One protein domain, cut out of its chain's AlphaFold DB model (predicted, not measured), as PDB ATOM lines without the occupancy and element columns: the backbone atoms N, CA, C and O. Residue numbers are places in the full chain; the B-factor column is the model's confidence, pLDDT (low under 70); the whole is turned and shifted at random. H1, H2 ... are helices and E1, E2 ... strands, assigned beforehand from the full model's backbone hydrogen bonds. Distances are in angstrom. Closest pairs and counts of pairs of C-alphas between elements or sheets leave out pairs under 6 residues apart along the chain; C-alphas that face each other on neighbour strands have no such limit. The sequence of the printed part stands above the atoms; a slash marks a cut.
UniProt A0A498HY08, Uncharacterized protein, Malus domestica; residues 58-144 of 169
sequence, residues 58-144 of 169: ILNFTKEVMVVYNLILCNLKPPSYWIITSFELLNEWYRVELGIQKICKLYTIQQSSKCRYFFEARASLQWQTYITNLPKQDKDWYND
ATOM      1  N   ILE A  58      71.528  43.417  87.034       63.88
ATOM      2  CA  ILE A  58      71.479  42.879  88.387       63.88
ATOM      3  C   ILE A  58      72.085  43.960  89.267       63.88
ATOM      4  O   ILE A  58      73.284  44.263  89.191       63.88
ATOM      5  N   LEU A  59      71.217  44.574  90.050       76.31
ATOM      6  CA  LEU A  59      71.576  45.639  90.952       76.31
ATOM      7  C   LEU A  59      72.426  45.087  92.118       76.31
ATOM      8  O   LEU A  59      72.534  43.873  92.330       76.31
ATOM      9  N   ASN A  60      73.124  45.974  92.825       81.50
ATOM     10  CA  ASN A  60      74.166  45.567  93.770       81.50
ATOM     11  C   ASN A  60      73.606  44.805  94.972       81.50
ATOM     12  O   ASN A  60      74.234  43.839  95.405       81.50
ATOM     13  N   PHE A  61      72.421  45.177  95.461       81.00
ATOM     14  CA  PHE A  61      71.817  44.503  96.605       81.00
ATOM     15  C   PHE A  61      71.399  43.075  96.250       81.00
ATOM     16  O   PHE A  61      71.688  42.132  96.986       81.00
ATOM     17  N   THR A  62      70.808  42.890  95.066       81.06
ATOM     18  CA  THR A  62      70.481  41.558  94.545       81.06
ATOM     19  C   THR A  62      71.724  40.660  94.459       81.06
ATOM     20  O   THR A  62      71.679  39.508  94.896       81.06
ATOM     21  N   LYS A  63      72.858  41.180  93.962       82.81
ATOM     22  CA  LYS A  63      74.130  40.426  93.930       82.81
ATOM     23  C   LYS A  63      74.593  40.032  95.324       82.81
ATOM     24  O   LYS A  63      75.023  38.900  95.521       82.81
ATOM     25  N   GLU A  64      74.509  40.953  96.276       87.06
ATOM     26  CA  GLU A  64      74.915  40.710  97.657       87.06
ATOM     27  C   GLU A  64      74.085  39.575  98.273       87.06
ATOM     28  O   GLU A  64      74.648  38.624  98.815       87.06
ATOM     29  N   VAL A  65      72.756  39.613  98.106       83.88
ATOM     30  CA  VAL A  65      71.847  38.543  98.555       83.88
ATOM     31  C   VAL A  65      72.233  37.214  97.905       83.88
ATOM     32  O   VAL A  65      72.363  36.201  98.591       83.88
ATOM     33  N   MET A  66      72.471  37.199  96.593       85.38
ATOM     34  CA  MET A  66      72.863  35.975  95.896       85.38
ATOM     35  C   MET A  66      74.178  35.392  96.417       85.38
ATOM     36  O   MET A  66      74.257  34.185  96.633       85.38
ATOM     37  N   VAL A  67      75.190  36.229  96.652       85.69
ATOM     38  CA  VAL A  67      76.493  35.790  97.171       85.69
ATOM     39  C   VAL A  67      76.361  35.254  98.593       85.69
ATOM     40  O   VAL A  67      76.836  34.155  98.872       85.69
ATOM     41  N   VAL A  68      75.687  35.986  99.483       85.25
ATOM     42  CA  VAL A  68      75.570  35.606 100.902       85.25
ATOM     43  C   VAL A  68      74.838  34.281 101.083       85.25
ATOM     44  O   VAL A  68      75.212  33.484 101.941       85.25
ATOM     45  N   TYR A  69      73.819  34.024 100.268       81.25
ATOM     46  CA  TYR A  69      73.021  32.804 100.366       81.25
ATOM     47  C   TYR A  69      73.414  31.723  99.356       81.25
ATOM     48  O   TYR A  69      72.732  30.704  99.270       81.25
ATOM     49  N   ASN A  70      74.497  31.931  98.597       83.75
ATOM     50  CA  ASN A  70      74.929  31.049  97.512       83.75
ATOM     51  C   ASN A  70      73.772  30.681  96.556       83.75
ATOM     52  O   ASN A  70      73.546  29.517  96.213       83.75
ATOM     53  N   LEU A  71      72.985  31.688  96.176       83.88
ATOM     54  CA  LEU A  71      71.815  31.527  95.322       83.88
ATOM     55  C   LEU A  71      72.206  31.720  93.866       83.88
ATOM     56  O   LEU A  71      72.865  32.688  93.490       83.88
ATOM     57  N   ILE A  72      71.696  30.828  93.026       80.81
ATOM     58  CA  ILE A  72      71.695  31.015  91.581       80.81
ATOM     59  C   ILE A  72      70.352  31.643  91.221       80.81
ATOM     60  O   ILE A  72      69.315  31.179  91.694       80.81
ATOM     61  N   LEU A  73      70.373  32.685  90.387       77.19
ATOM     62  CA  LEU A  73      69.193  33.476  90.023       77.19
ATOM     63  C   LEU A  73      68.043  32.550  89.590       77.19
ATOM     64  O   LEU A  73      66.971  32.557  90.184       77.19
ATOM     65  N   CYS A  74      68.316  31.623  88.668       77.06
ATOM     66  CA  CYS A  74      67.340  30.662  88.144       77.06
ATOM     67  C   CYS A  74      66.687  29.734  89.189       77.06
ATOM     68  O   CYS A  74      65.653  29.134  88.896       77.06
ATOM     69  N   ASN A  75      67.237  29.631  90.402       78.94
ATOM     70  CA  ASN A  75      66.668  28.820  91.478       78.94
ATOM     71  C   ASN A  75      65.670  29.597  92.347       78.94
ATOM     72  O   ASN A  75      64.961  28.989  93.149       78.94
ATOM     73  N   LEU A  76      65.589  30.919  92.221       77.00
ATOM     74  CA  LEU A  76      64.626  31.722  92.966       77.00
ATOM     75  C   LEU A  76      63.212  31.528  92.403       77.00
ATOM     76  O   LEU A  76      62.987  31.588  91.195       77.00
ATOM     77  N   LYS A  77      62.223  31.328  93.280       79.75
ATOM     78  CA  LYS A  77      60.814  31.454  92.874       79.75
ATOM     79  C   LYS A  77      60.470  32.926  92.601       79.75
ATOM     80  O   LYS A  77      61.028  33.776  93.297       79.75
ATOM     81  N   PRO A  78      59.501  33.230  91.714       77.19
ATOM     82  CA  PRO A  78      59.072  34.600  91.429       77.19
ATOM     83  C   PRO A  78      58.877  35.478  92.676       77.19
ATOM     84  O   PRO A  78      59.505  36.532  92.724       77.19
ATOM     85  N   PRO A  79      58.164  35.052  93.747       74.75
ATOM     86  CA  PRO A  79      57.985  35.879  94.952       74.75
ATOM     87  C   PRO A  79      59.296  36.329  95.616       74.75
ATOM     88  O   PRO A  79      59.375  37.408  96.192       74.75
ATOM     89  N   SER A  80      60.358  35.534  95.493       81.56
ATOM     90  CA  SER A  80      61.688  35.870  96.012       81.56
ATOM     91  C   SER A  80      62.293  37.073  95.301       81.56
ATOM     92  O   SER A  80      62.872  37.944  95.941       81.56
ATOM     93  N   TYR A  81      62.140  37.128  93.976       79.19
ATOM     94  CA  TYR A  81      62.591  38.265  93.179       79.19
ATOM     95  C   TYR A  81      61.836  39.527  93.559       79.19
ATOM     96  O   TYR A  81      62.457  40.577  93.707       79.19
ATOM     97  N   TRP A  82      60.521  39.413  93.763       79.25
ATOM     98  CA  TRP A  82      59.690  40.528  94.207       79.25
ATOM     99  C   TRP A  82      60.189  41.093  95.531       79.25
ATOM    100  O   TRP A  82      60.381  42.302  95.641       79.25
ATOM    101  N   ILE A  83      60.485  40.230  96.505       79.38
ATOM    102  CA  ILE A  83      60.987  40.658  97.814       79.38
ATOM    103  C   ILE A  83      62.342  41.356  97.670       79.38
ATOM    104  O   ILE A  83      62.491  42.482  98.135       79.38
ATOM    105  N   ILE A  84      63.311  40.742  96.984       84.19
ATOM    106  CA  ILE A  84      64.650  41.329  96.814       84.19
ATOM    107  C   ILE A  84      64.567  42.690  96.104       84.19
ATOM    108  O   ILE A  84      65.124  43.671  96.594       84.19
ATOM    109  N   THR A  85      63.806  42.766  95.009       80.31
ATOM    110  CA  THR A  85      63.630  44.001  94.226       80.31
ATOM    111  C   THR A  85      62.913  45.079  95.039       80.31
ATOM    112  O   THR A  85      63.289  46.245  94.981       80.31
ATOM    113  N   SER A  86      61.921  44.708  95.856       79.38
ATOM    114  CA  SER A  86      61.210  45.658  96.722       79.38
ATOM    115  C   SER A  86      62.140  46.287  97.756       79.38
ATOM    116  O   SER A  86      62.111  47.499  97.946       79.38
ATOM    117  N   PHE A  87      63.009  45.500  98.400       80.94
ATOM    118  CA  PHE A  87      63.997  46.040  99.346       80.94
ATOM    119  C   PHE A  87      64.982  46.992  98.675       80.94
ATOM    120  O   PHE A  87      65.372  48.000  99.260       80.94
ATOM    121  N   GLU A  88      65.365  46.685  97.444       82.69
ATOM    122  CA  GLU A  88      66.266  47.521  96.670       82.69
ATOM    123  C   GLU A  88      65.630  48.863  96.286       82.69
ATOM    124  O   GLU A  88      66.245  49.909  96.494       82.69
ATOM    125  N   LEU A  89      64.370  48.852  95.842       78.25
ATOM    126  CA  LEU A  89      63.606  50.076  95.581       78.25
ATOM    127  C   LEU A  89      63.421  50.909  96.850       78.25
ATOM    128  O   LEU A  89      63.600  52.125  96.817       78.25
ATOM    129  N   LEU A  90      63.135  50.270  97.988       74.88
ATOM    130  CA  LEU A  90      63.052  50.965  99.273       74.88
ATOM    131  C   LEU A  90      64.381  51.645  99.632       74.88
ATOM    132  O   LEU A  90      64.374  52.792 100.084       74.88
ATOM    133  N   ASN A  91      65.510  50.969  99.405       78.88
ATOM    134  CA  ASN A  91      66.836  51.547  99.622       78.88
ATOM    135  C   ASN A  91      67.081  52.767  98.731       78.88
ATOM    136  O   ASN A  91      67.603  53.777  99.204       78.88
ATOM    137  N   GLU A  92      66.674  52.700  97.465       79.44
ATOM    138  CA  GLU A  92      66.842  53.791  96.507       79.44
ATOM    139  C   GLU A  92      65.944  54.996  96.828       79.44
ATOM    140  O   GLU A  92      66.431  56.130  96.896       79.44
ATOM    141  N   TRP A  93      64.651  54.765  97.065       75.50
ATOM    142  CA  TRP A  93      63.663  55.825  97.287       75.50
ATOM    143  C   TRP A  93      63.862  56.535  98.617       75.50
ATOM    144  O   TRP A  93      63.934  57.763  98.665       75.50
ATOM    145  N   TYR A  94      64.014  55.771  99.697       72.19
ATOM    146  CA  TYR A  94      64.122  56.343 101.036       72.19
ATOM    147  C   TYR A  94      65.569  56.622 101.450       72.19
ATOM    148  O   TYR A  94      65.799  57.095 102.563       72.19
ATOM    149  N   ARG A  95      66.552  56.339 100.577       80.62
ATOM    150  CA  ARG A  95      67.995  56.412 100.884       80.62
ATOM    151  C   ARG A  95      68.351  55.689 102.183       80.62
ATOM    152  O   ARG A  95      69.219  56.124 102.940       80.62
ATOM    153  N   VAL A  96      67.636  54.605 102.458       75.50
ATOM    154  CA  VAL A  96      67.871  53.753 103.618       75.50
ATOM    155  C   VAL A  96      68.813  52.632 103.224       75.50
ATOM    156  O   VAL A  96      68.795  52.145 102.102       75.50
ATOM    157  N   GLU A  97      69.634  52.189 104.167       78.81
ATOM    158  CA  GLU A  97      70.475  51.014 103.976       78.81
ATOM    159  C   GLU A  97      69.780  49.815 104.635       78.81
ATOM    160  O   GLU A  97      70.016  49.440 105.795       78.81
ATOM    161  N   LEU A  98      68.789  49.250 103.942       76.25
ATOM    162  CA  LEU A  98      68.231  47.945 104.282       76.25
ATOM    163  C   LEU A  98      69.182  46.868 103.762       76.25
ATOM    164  O   LEU A  98      68.936  46.252 102.733       76.25
ATOM    165  N   GLY A  99      70.285  46.662 104.483       83.12
ATOM    166  CA  GLY A  99      71.216  45.572 104.205       83.12
ATOM    167  C   GLY A  99      70.596  44.191 104.446       83.12
ATOM    168  O   GLY A  99      69.526  44.052 105.054       83.12
ATOM    169  N   ILE A 100      71.317  43.146 104.036       83.19
ATOM    170  CA  ILE A 100      70.874  41.739 104.094       83.19
ATOM    171  C   ILE A 100      70.388  41.325 105.484       83.19
ATOM    172  O   ILE A 100      69.401  40.606 105.617       83.19
ATOM    173  N   GLN A 101      71.019  41.838 106.543       82.00
ATOM    174  CA  GLN A 101      70.624  41.534 107.920       82.00
ATOM    175  C   GLN A 101      69.155  41.864 108.219       82.00
ATOM    176  O   GLN A 101      68.536  41.184 109.039       82.00
ATOM    177  N   LYS A 102      68.578  42.894 107.583       82.75
ATOM    178  CA  LYS A 102      67.160  43.235 107.769       82.75
ATOM    179  C   LYS A 102      66.251  42.253 107.037       82.75
ATOM    180  O   LYS A 102      65.253  41.840 107.621       82.75
ATOM    181  N   ILE A 103      66.640  41.796 105.845       81.38
ATOM    182  CA  ILE A 103      65.951  40.684 105.176       81.38
ATOM    183  C   ILE A 103      65.974  39.443 106.070       81.38
ATOM    184  O   ILE A 103      64.911  38.893 106.328       81.38
ATOM    185  N   CYS A 104      67.119  39.066 106.649       81.88
ATOM    186  CA  CYS A 104      67.213  37.913 107.560       81.88
ATOM    187  C   CYS A 104      66.294  38.009 108.789       81.88
ATOM    188  O   CYS A 104      65.920  36.992 109.376       81.88
ATOM    189  N   LYS A 105      65.997  39.230 109.253       83.12
ATOM    190  CA  LYS A 105      65.104  39.457 110.400       83.12
ATOM    191  C   LYS A 105      63.637  39.296 110.017       83.12
ATOM    192  O   LYS A 105      62.851  38.845 110.846       83.12
ATOM    193  N   LEU A 106      63.287  39.670 108.789       81.31
ATOM    194  CA  LEU A 106      61.912  39.716 108.298       81.31
ATOM    195  C   LEU A 106      61.504  38.447 107.549       81.31
ATOM    196  O   LEU A 106      60.334  38.079 107.584       81.31
ATOM    197  N   TYR A 107      62.463  37.759 106.935       84.44
ATOM    198  CA  TYR A 107      62.248  36.582 106.111       84.44
ATOM    199  C   TYR A 107      63.225  35.461 106.466       84.44
ATOM    200  O   TYR A 107      64.395  35.687 106.784       84.44
ATOM    201  N   THR A 108      62.740  34.230 106.368       85.44
ATOM    202  CA  THR A 108      63.569  33.027 106.323       85.44
ATOM    203  C   THR A 108      63.669  32.574 104.876       85.44
ATOM    204  O   THR A 108      62.650  32.418 104.211       85.44
ATOM    205  N   ILE A 109      64.881  32.328 104.386       83.81
ATOM    206  CA  ILE A 109      65.048  31.655 103.097       83.81
ATOM    207  C   ILE A 109      64.877  30.160 103.321       83.81
ATOM    208  O   ILE A 109      65.581  29.564 104.135       83.81
ATOM    209  N   GLN A 110      63.946  29.566 102.591       84.19
ATOM    210  CA  GLN A 110      63.722  28.133 102.560       84.19
ATOM    211  C   GLN A 110      64.076  27.573 101.184       84.19
ATOM    212  O   GLN A 110      63.877  28.219 100.154       84.19
ATOM    213  N   GLN A 111      64.580  26.344 101.175       83.19
ATOM    214  CA  GLN A 111      64.822  25.575  99.963       83.19
ATOM    215  C   GLN A 111      63.726  24.517  99.828       83.19
ATOM    216  O   GLN A 111      63.458  23.765 100.761       83.19
ATOM    217  N   SER A 112      63.087  24.451  98.664       80.25
ATOM    218  CA  SER A 112      62.140  23.388  98.347       80.25
ATOM    219  C   SER A 112      62.857  22.119  97.887       80.25
ATOM    220  O   SER A 112      64.013  22.146  97.458       80.25
ATOM    221  N   SER A 113      62.114  21.011  97.870       75.06
ATOM    222  CA  SER A 113      62.569  19.701  97.371       75.06
ATOM    223  C   SER A 113      63.147  19.730  95.946       75.06
ATOM    224  O   SER A 113      63.967  18.893  95.585       75.06
ATOM    225  N   LYS A 114      62.764  20.724  95.133       77.31
ATOM    226  CA  LYS A 114      63.225  20.919  93.747       77.31
ATOM    227  C   LYS A 114      64.413  21.883  93.629       77.31
ATOM    228  O   LYS A 114      64.584  22.497  92.580       77.31
ATOM    229  N   CYS A 115      65.184  22.066  94.702       71.19
ATOM    230  CA  CYS A 115      66.298  23.019  94.771       71.19
ATOM    231  C   CYS A 115      65.902  24.477  94.471       71.19
ATOM    232  O   CYS A 115      66.753  25.277  94.085       71.19
ATOM    233  N   ARG A 116      64.623  24.837  94.648       78.75
ATOM    234  CA  ARG A 116      64.156  26.215  94.465       78.75
ATOM    235  C   ARG A 116      64.122  26.939  95.795       78.75
ATOM    236  O   ARG A 116      63.620  26.393  96.771       78.75
ATOM    237  N   TYR A 117      64.583  28.176  95.813       78.38
ATOM    238  CA  TYR A 117      64.581  29.003  97.007       78.38
ATOM    239  C   TYR A 117      63.359  29.913  97.030       78.38
ATOM    240  O   TYR A 117      62.932  30.442  95.997       78.38
ATOM    241  N   PHE A 118      62.786  30.070  98.217       82.88
ATOM    242  CA  PHE A 118      61.724  31.026  98.482       82.88
ATOM    243  C   PHE A 118      61.930  31.708  99.827       82.88
ATOM    244  O   PHE A 118      62.553  31.158 100.731       82.88
ATOM    245  N   PHE A 119      61.414  32.923  99.937       82.06
ATOM    246  CA  PHE A 119      61.430  33.695 101.168       82.06
ATOM    247  C   PHE A 119      60.087  33.498 101.860       82.06
ATOM    248  O   PHE A 119      59.038  33.740 101.270       82.06
ATOM    249  N   GLU A 120      60.125  33.035 103.100       82.62
ATOM    250  CA  GLU A 120      58.963  32.911 103.968       82.62
ATOM    251  C   GLU A 120      58.994  34.053 104.981       82.62
ATOM    252  O   GLU A 120      60.012  34.265 105.651       82.62
ATOM    253  N   ALA A 121      57.901  34.806 105.087       80.31
ATOM    254  CA  ALA A 121      57.794  35.871 106.070       80.31
ATOM    255  C   ALA A 121      57.881  35.287 107.487       80.31
ATOM    256  O   ALA A 121      57.186  34.337 107.850       80.31
ATOM    257  N   ARG A 122      58.737  35.870 108.325       81.25
ATOM    258  CA  ARG A 122      58.741  35.565 109.755       81.25
ATOM    259  C   ARG A 122      57.575  36.294 110.400       81.25
ATOM    260  O   ARG A 122      57.428  37.503 110.219       81.25
ATOM    261  N   ALA A 123      56.811  35.583 111.228       68.69
ATOM    262  CA  ALA A 123      55.870  36.197 112.155       68.69
ATOM    263  C   ALA A 123      56.661  37.068 113.148       68.69
ATOM    264  O   ALA A 123      57.172  36.594 114.161       68.69
ATOM    265  N   SER A 124      56.845  38.338 112.800       63.94
ATOM    266  CA  SER A 124      57.659  39.287 113.547       63.94
ATOM    267  C   SER A 124      56.813  40.499 113.896       63.94
ATOM    268  O   SER A 124      56.349  41.212 113.009       63.94
ATOM    269  N   LEU A 125      56.692  40.783 115.195       59.12
ATOM    270  CA  LEU A 125      56.141  42.042 115.715       59.12
ATOM    271  C   LEU A 125      56.871  43.277 115.156       59.12
ATOM    272  O   LEU A 125      56.323  44.375 115.157       59.12
ATOM    273  N   GLN A 126      58.095  43.110 114.639       62.78
ATOM    274  CA  GLN A 126      58.868  44.207 114.060       62.78
ATOM    275  C   GLN A 126      58.326  44.666 112.705       62.78
ATOM    276  O   GLN A 126      58.614  45.796 112.327       62.78
ATOM    277  N   TRP A 127      57.543  43.850 111.984       65.38
ATOM    278  CA  TRP A 127      56.945  44.258 110.705       65.38
ATOM    279  C   TRP A 127      56.121  45.531 110.849       65.38
ATOM    280  O   TRP A 127      56.332  46.499 110.121       65.38
ATOM    281  N   GLN A 128      55.242  45.557 111.851       64.25
ATOM    282  CA  GLN A 128      54.446  46.738 112.159       64.25
ATOM    283  C   GLN A 128      55.339  47.917 112.525       64.25
ATOM    284  O   GLN A 128      55.124  49.001 112.002       64.25
ATOM    285  N   THR A 129      56.390  47.701 113.320       64.44
ATOM    286  CA  THR A 129      57.337  48.758 113.695       64.44
ATOM    287  C   THR A 129      58.080  49.347 112.491       64.44
ATOM    288  O   THR A 129      58.221  50.566 112.408       64.44
ATOM    289  N   TYR A 130      58.528  48.520 111.538       63.72
ATOM    290  CA  TYR A 130      59.183  48.993 110.312       63.72
ATOM    291  C   TYR A 130      58.228  49.817 109.451       63.72
ATOM    292  O   TYR A 130      58.599  50.909 109.031       63.72
ATOM    293  N   ILE A 131      56.995  49.341 109.255       61.91
ATOM    294  CA  ILE A 131      55.971  50.057 108.483       61.91
ATOM    295  C   ILE A 131      55.611  51.382 109.167       61.91
ATOM    296  O   ILE A 131      55.524  52.418 108.515       61.91
ATOM    297  N   THR A 132      55.439  51.388 110.492       63.34
ATOM    298  CA  THR A 132      55.057  52.603 111.225       63.34
ATOM    299  C   THR A 132      56.165  53.646 111.307       63.34
ATOM    300  O   THR A 132      55.844  54.822 111.477       63.34
ATOM    301  N   ASN A 133      57.429  53.223 111.206       64.06
ATOM    302  CA  ASN A 133      58.604  54.092 111.268       64.06
ATOM    303  C   ASN A 133      59.048  54.617 109.897       64.06
ATOM    304  O   ASN A 133      59.984  55.416 109.843       64.06
ATOM    305  N   LEU A 134      58.404  54.198 108.801       60.47
ATOM    306  CA  LEU A 134      58.587  54.875 107.522       60.47
ATOM    307  C   LEU A 134      58.165  56.342 107.689       60.47
ATOM    308  O   LEU A 134      57.151  56.609 108.345       60.47
ATOM    309  N   PRO A 135      58.942  57.307 107.169       56.19
ATOM    310  CA  PRO A 135      58.649  58.720 107.345       56.19
ATOM    311  C   PRO A 135      57.283  59.053 106.730       56.19
ATOM    312  O   PRO A 135      57.163  59.303 105.539       56.19
ATOM    313  N   LYS A 136      56.250  59.126 107.577       56.88
ATOM    314  CA  LYS A 136      54.876  59.549 107.236       56.88
ATOM    315  C   LYS A 136      54.772  61.031 106.848       56.88
ATOM    316  O   LYS A 136      53.681  61.591 106.836       56.88
ATOM    317  N   GLN A 137      55.910  61.702 106.670       49.69
ATOM    318  CA  GLN A 137      55.972  63.133 106.388       49.69
ATOM    319  C   GLN A 137      55.637  63.450 104.935       49.69
ATOM    320  O   GLN A 137      55.282  64.592 104.650       49.69
ATOM    321  N   ASP A 138      55.692  62.458 104.045       55.91
ATOM    322  CA  ASP A 138      55.110  62.606 102.723       55.91
ATOM    323  C   ASP A 138      53.597  62.376 102.806       55.91
ATOM    324  O   ASP A 138      53.148  61.335 103.287       55.91
ATOM    325  N   LYS A 139      52.797  63.357 102.377       55.41
ATOM    326  CA  LYS A 139      51.328  63.231 102.349       55.41
ATOM    327  C   LYS A 139      50.880  62.112 101.408       55.41
ATOM    328  O   LYS A 139      49.812  61.542 101.634       55.41
ATOM    329  N   ASP A 140      51.726  61.770 100.442       61.19
ATOM    330  CA  ASP A 140      51.457  60.788  99.401       61.19
ATOM    331  C   ASP A 140      52.237  59.485  99.612       61.19
ATOM    332  O   ASP A 140      52.268  58.642  98.723       61.19
ATOM    333  N   TRP A 141      52.779  59.254 100.816       56.28
ATOM    334  CA  TRP A 141      53.559  58.055 101.152       56.28
ATOM    335  C   TRP A 141      52.865  56.733 100.777       56.28
ATOM    336  O   TRP A 141      53.532  55.748 100.497       56.28
ATOM    337  N   TYR A 142      51.528  56.693 100.762       50.72
ATOM    338  CA  TYR A 142      50.757  55.513 100.365       50.72
ATOM    339  C   TYR A 142      50.761  55.266  98.842       50.72
ATOM    340  O   TYR A 142      50.592  54.124  98.428       50.72
ATOM    341  N   ASN A 143      50.952  56.305  98.022       51.41
ATOM    342  CA  ASN A 143      51.149  56.190  96.572       51.41
ATOM    343  C   ASN A 143      52.569  55.699  96.241       51.41
ATOM    344  O   ASN A 143      52.770  55.066  95.207       51.41
ATOM    345  N   ASP A 144      53.527  55.963  97.134       43.66
ATOM    346  CA  ASP A 144      54.923  55.527  97.011       43.66
ATOM    347  C   ASP A 144      55.186  54.159  97.653       43.66
ATOM    348  O   ASP A 144      56.272  53.599  97.518       43.66
TER     349      ASP A 144
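What this domain is: This is residues 58 to 144 of the 169 residues of an uncharacterized protein of Malus domestica (UniProt A0A498HY08). A two-stranded hairpin, E1 and E2, packs through E2 on the first part of the long helix H2; H1 crosses H2, short H3 leads into E1, and H4 follows E2 before a tail whose residues 136 to 143 stick out. The printed part has 87 residues, with four named helices and two named strands in the order H1 H2 H3 E1 E2 H4; the class is mostly helix, with helices holding 40 and strands 10 of the 50 residues in named elements. The whole is only just compact, close to loose, with a radius of gyration of the C-alphas of 13.9 A, spanning 44 by 28 by 21 A.

How they stand to each other: E1, residues 107 to 111, and E2, residues 117 to 121, form an antiparallel hairpin; N 108 and O 120, 2.8 A apart, are within hydrogen-bond range. The closest C-alphas of E2 and H2, residues 78 to 94, are Phe 118 and Ser 80, 5.4 A. H2, with residues 84 to 88 alone, touches H1, residues 60 to 68, at a steep tilt of 49 degrees; the closest C-alphas are Ile 84 and Thr 62, 6.3 A. H3, residues 100 to 106, and H4, residues 126 to 132, are close but not clearly touching; C-alphas Leu 106 and Trp 127 are closest, 7.1 A. Every helix O i to N i+4 pair is within range.

Where its parts are: H2 measures 24.3 A. H1 begins at C-alpha 60 (74.166, 45.567, 93.770); H4 ends at C-alpha 132 (55.057, 52.603, 111.225).

The domain as a whole: The printed part has no cut. Confidence is under 70 at residues 58 and 123 to 144.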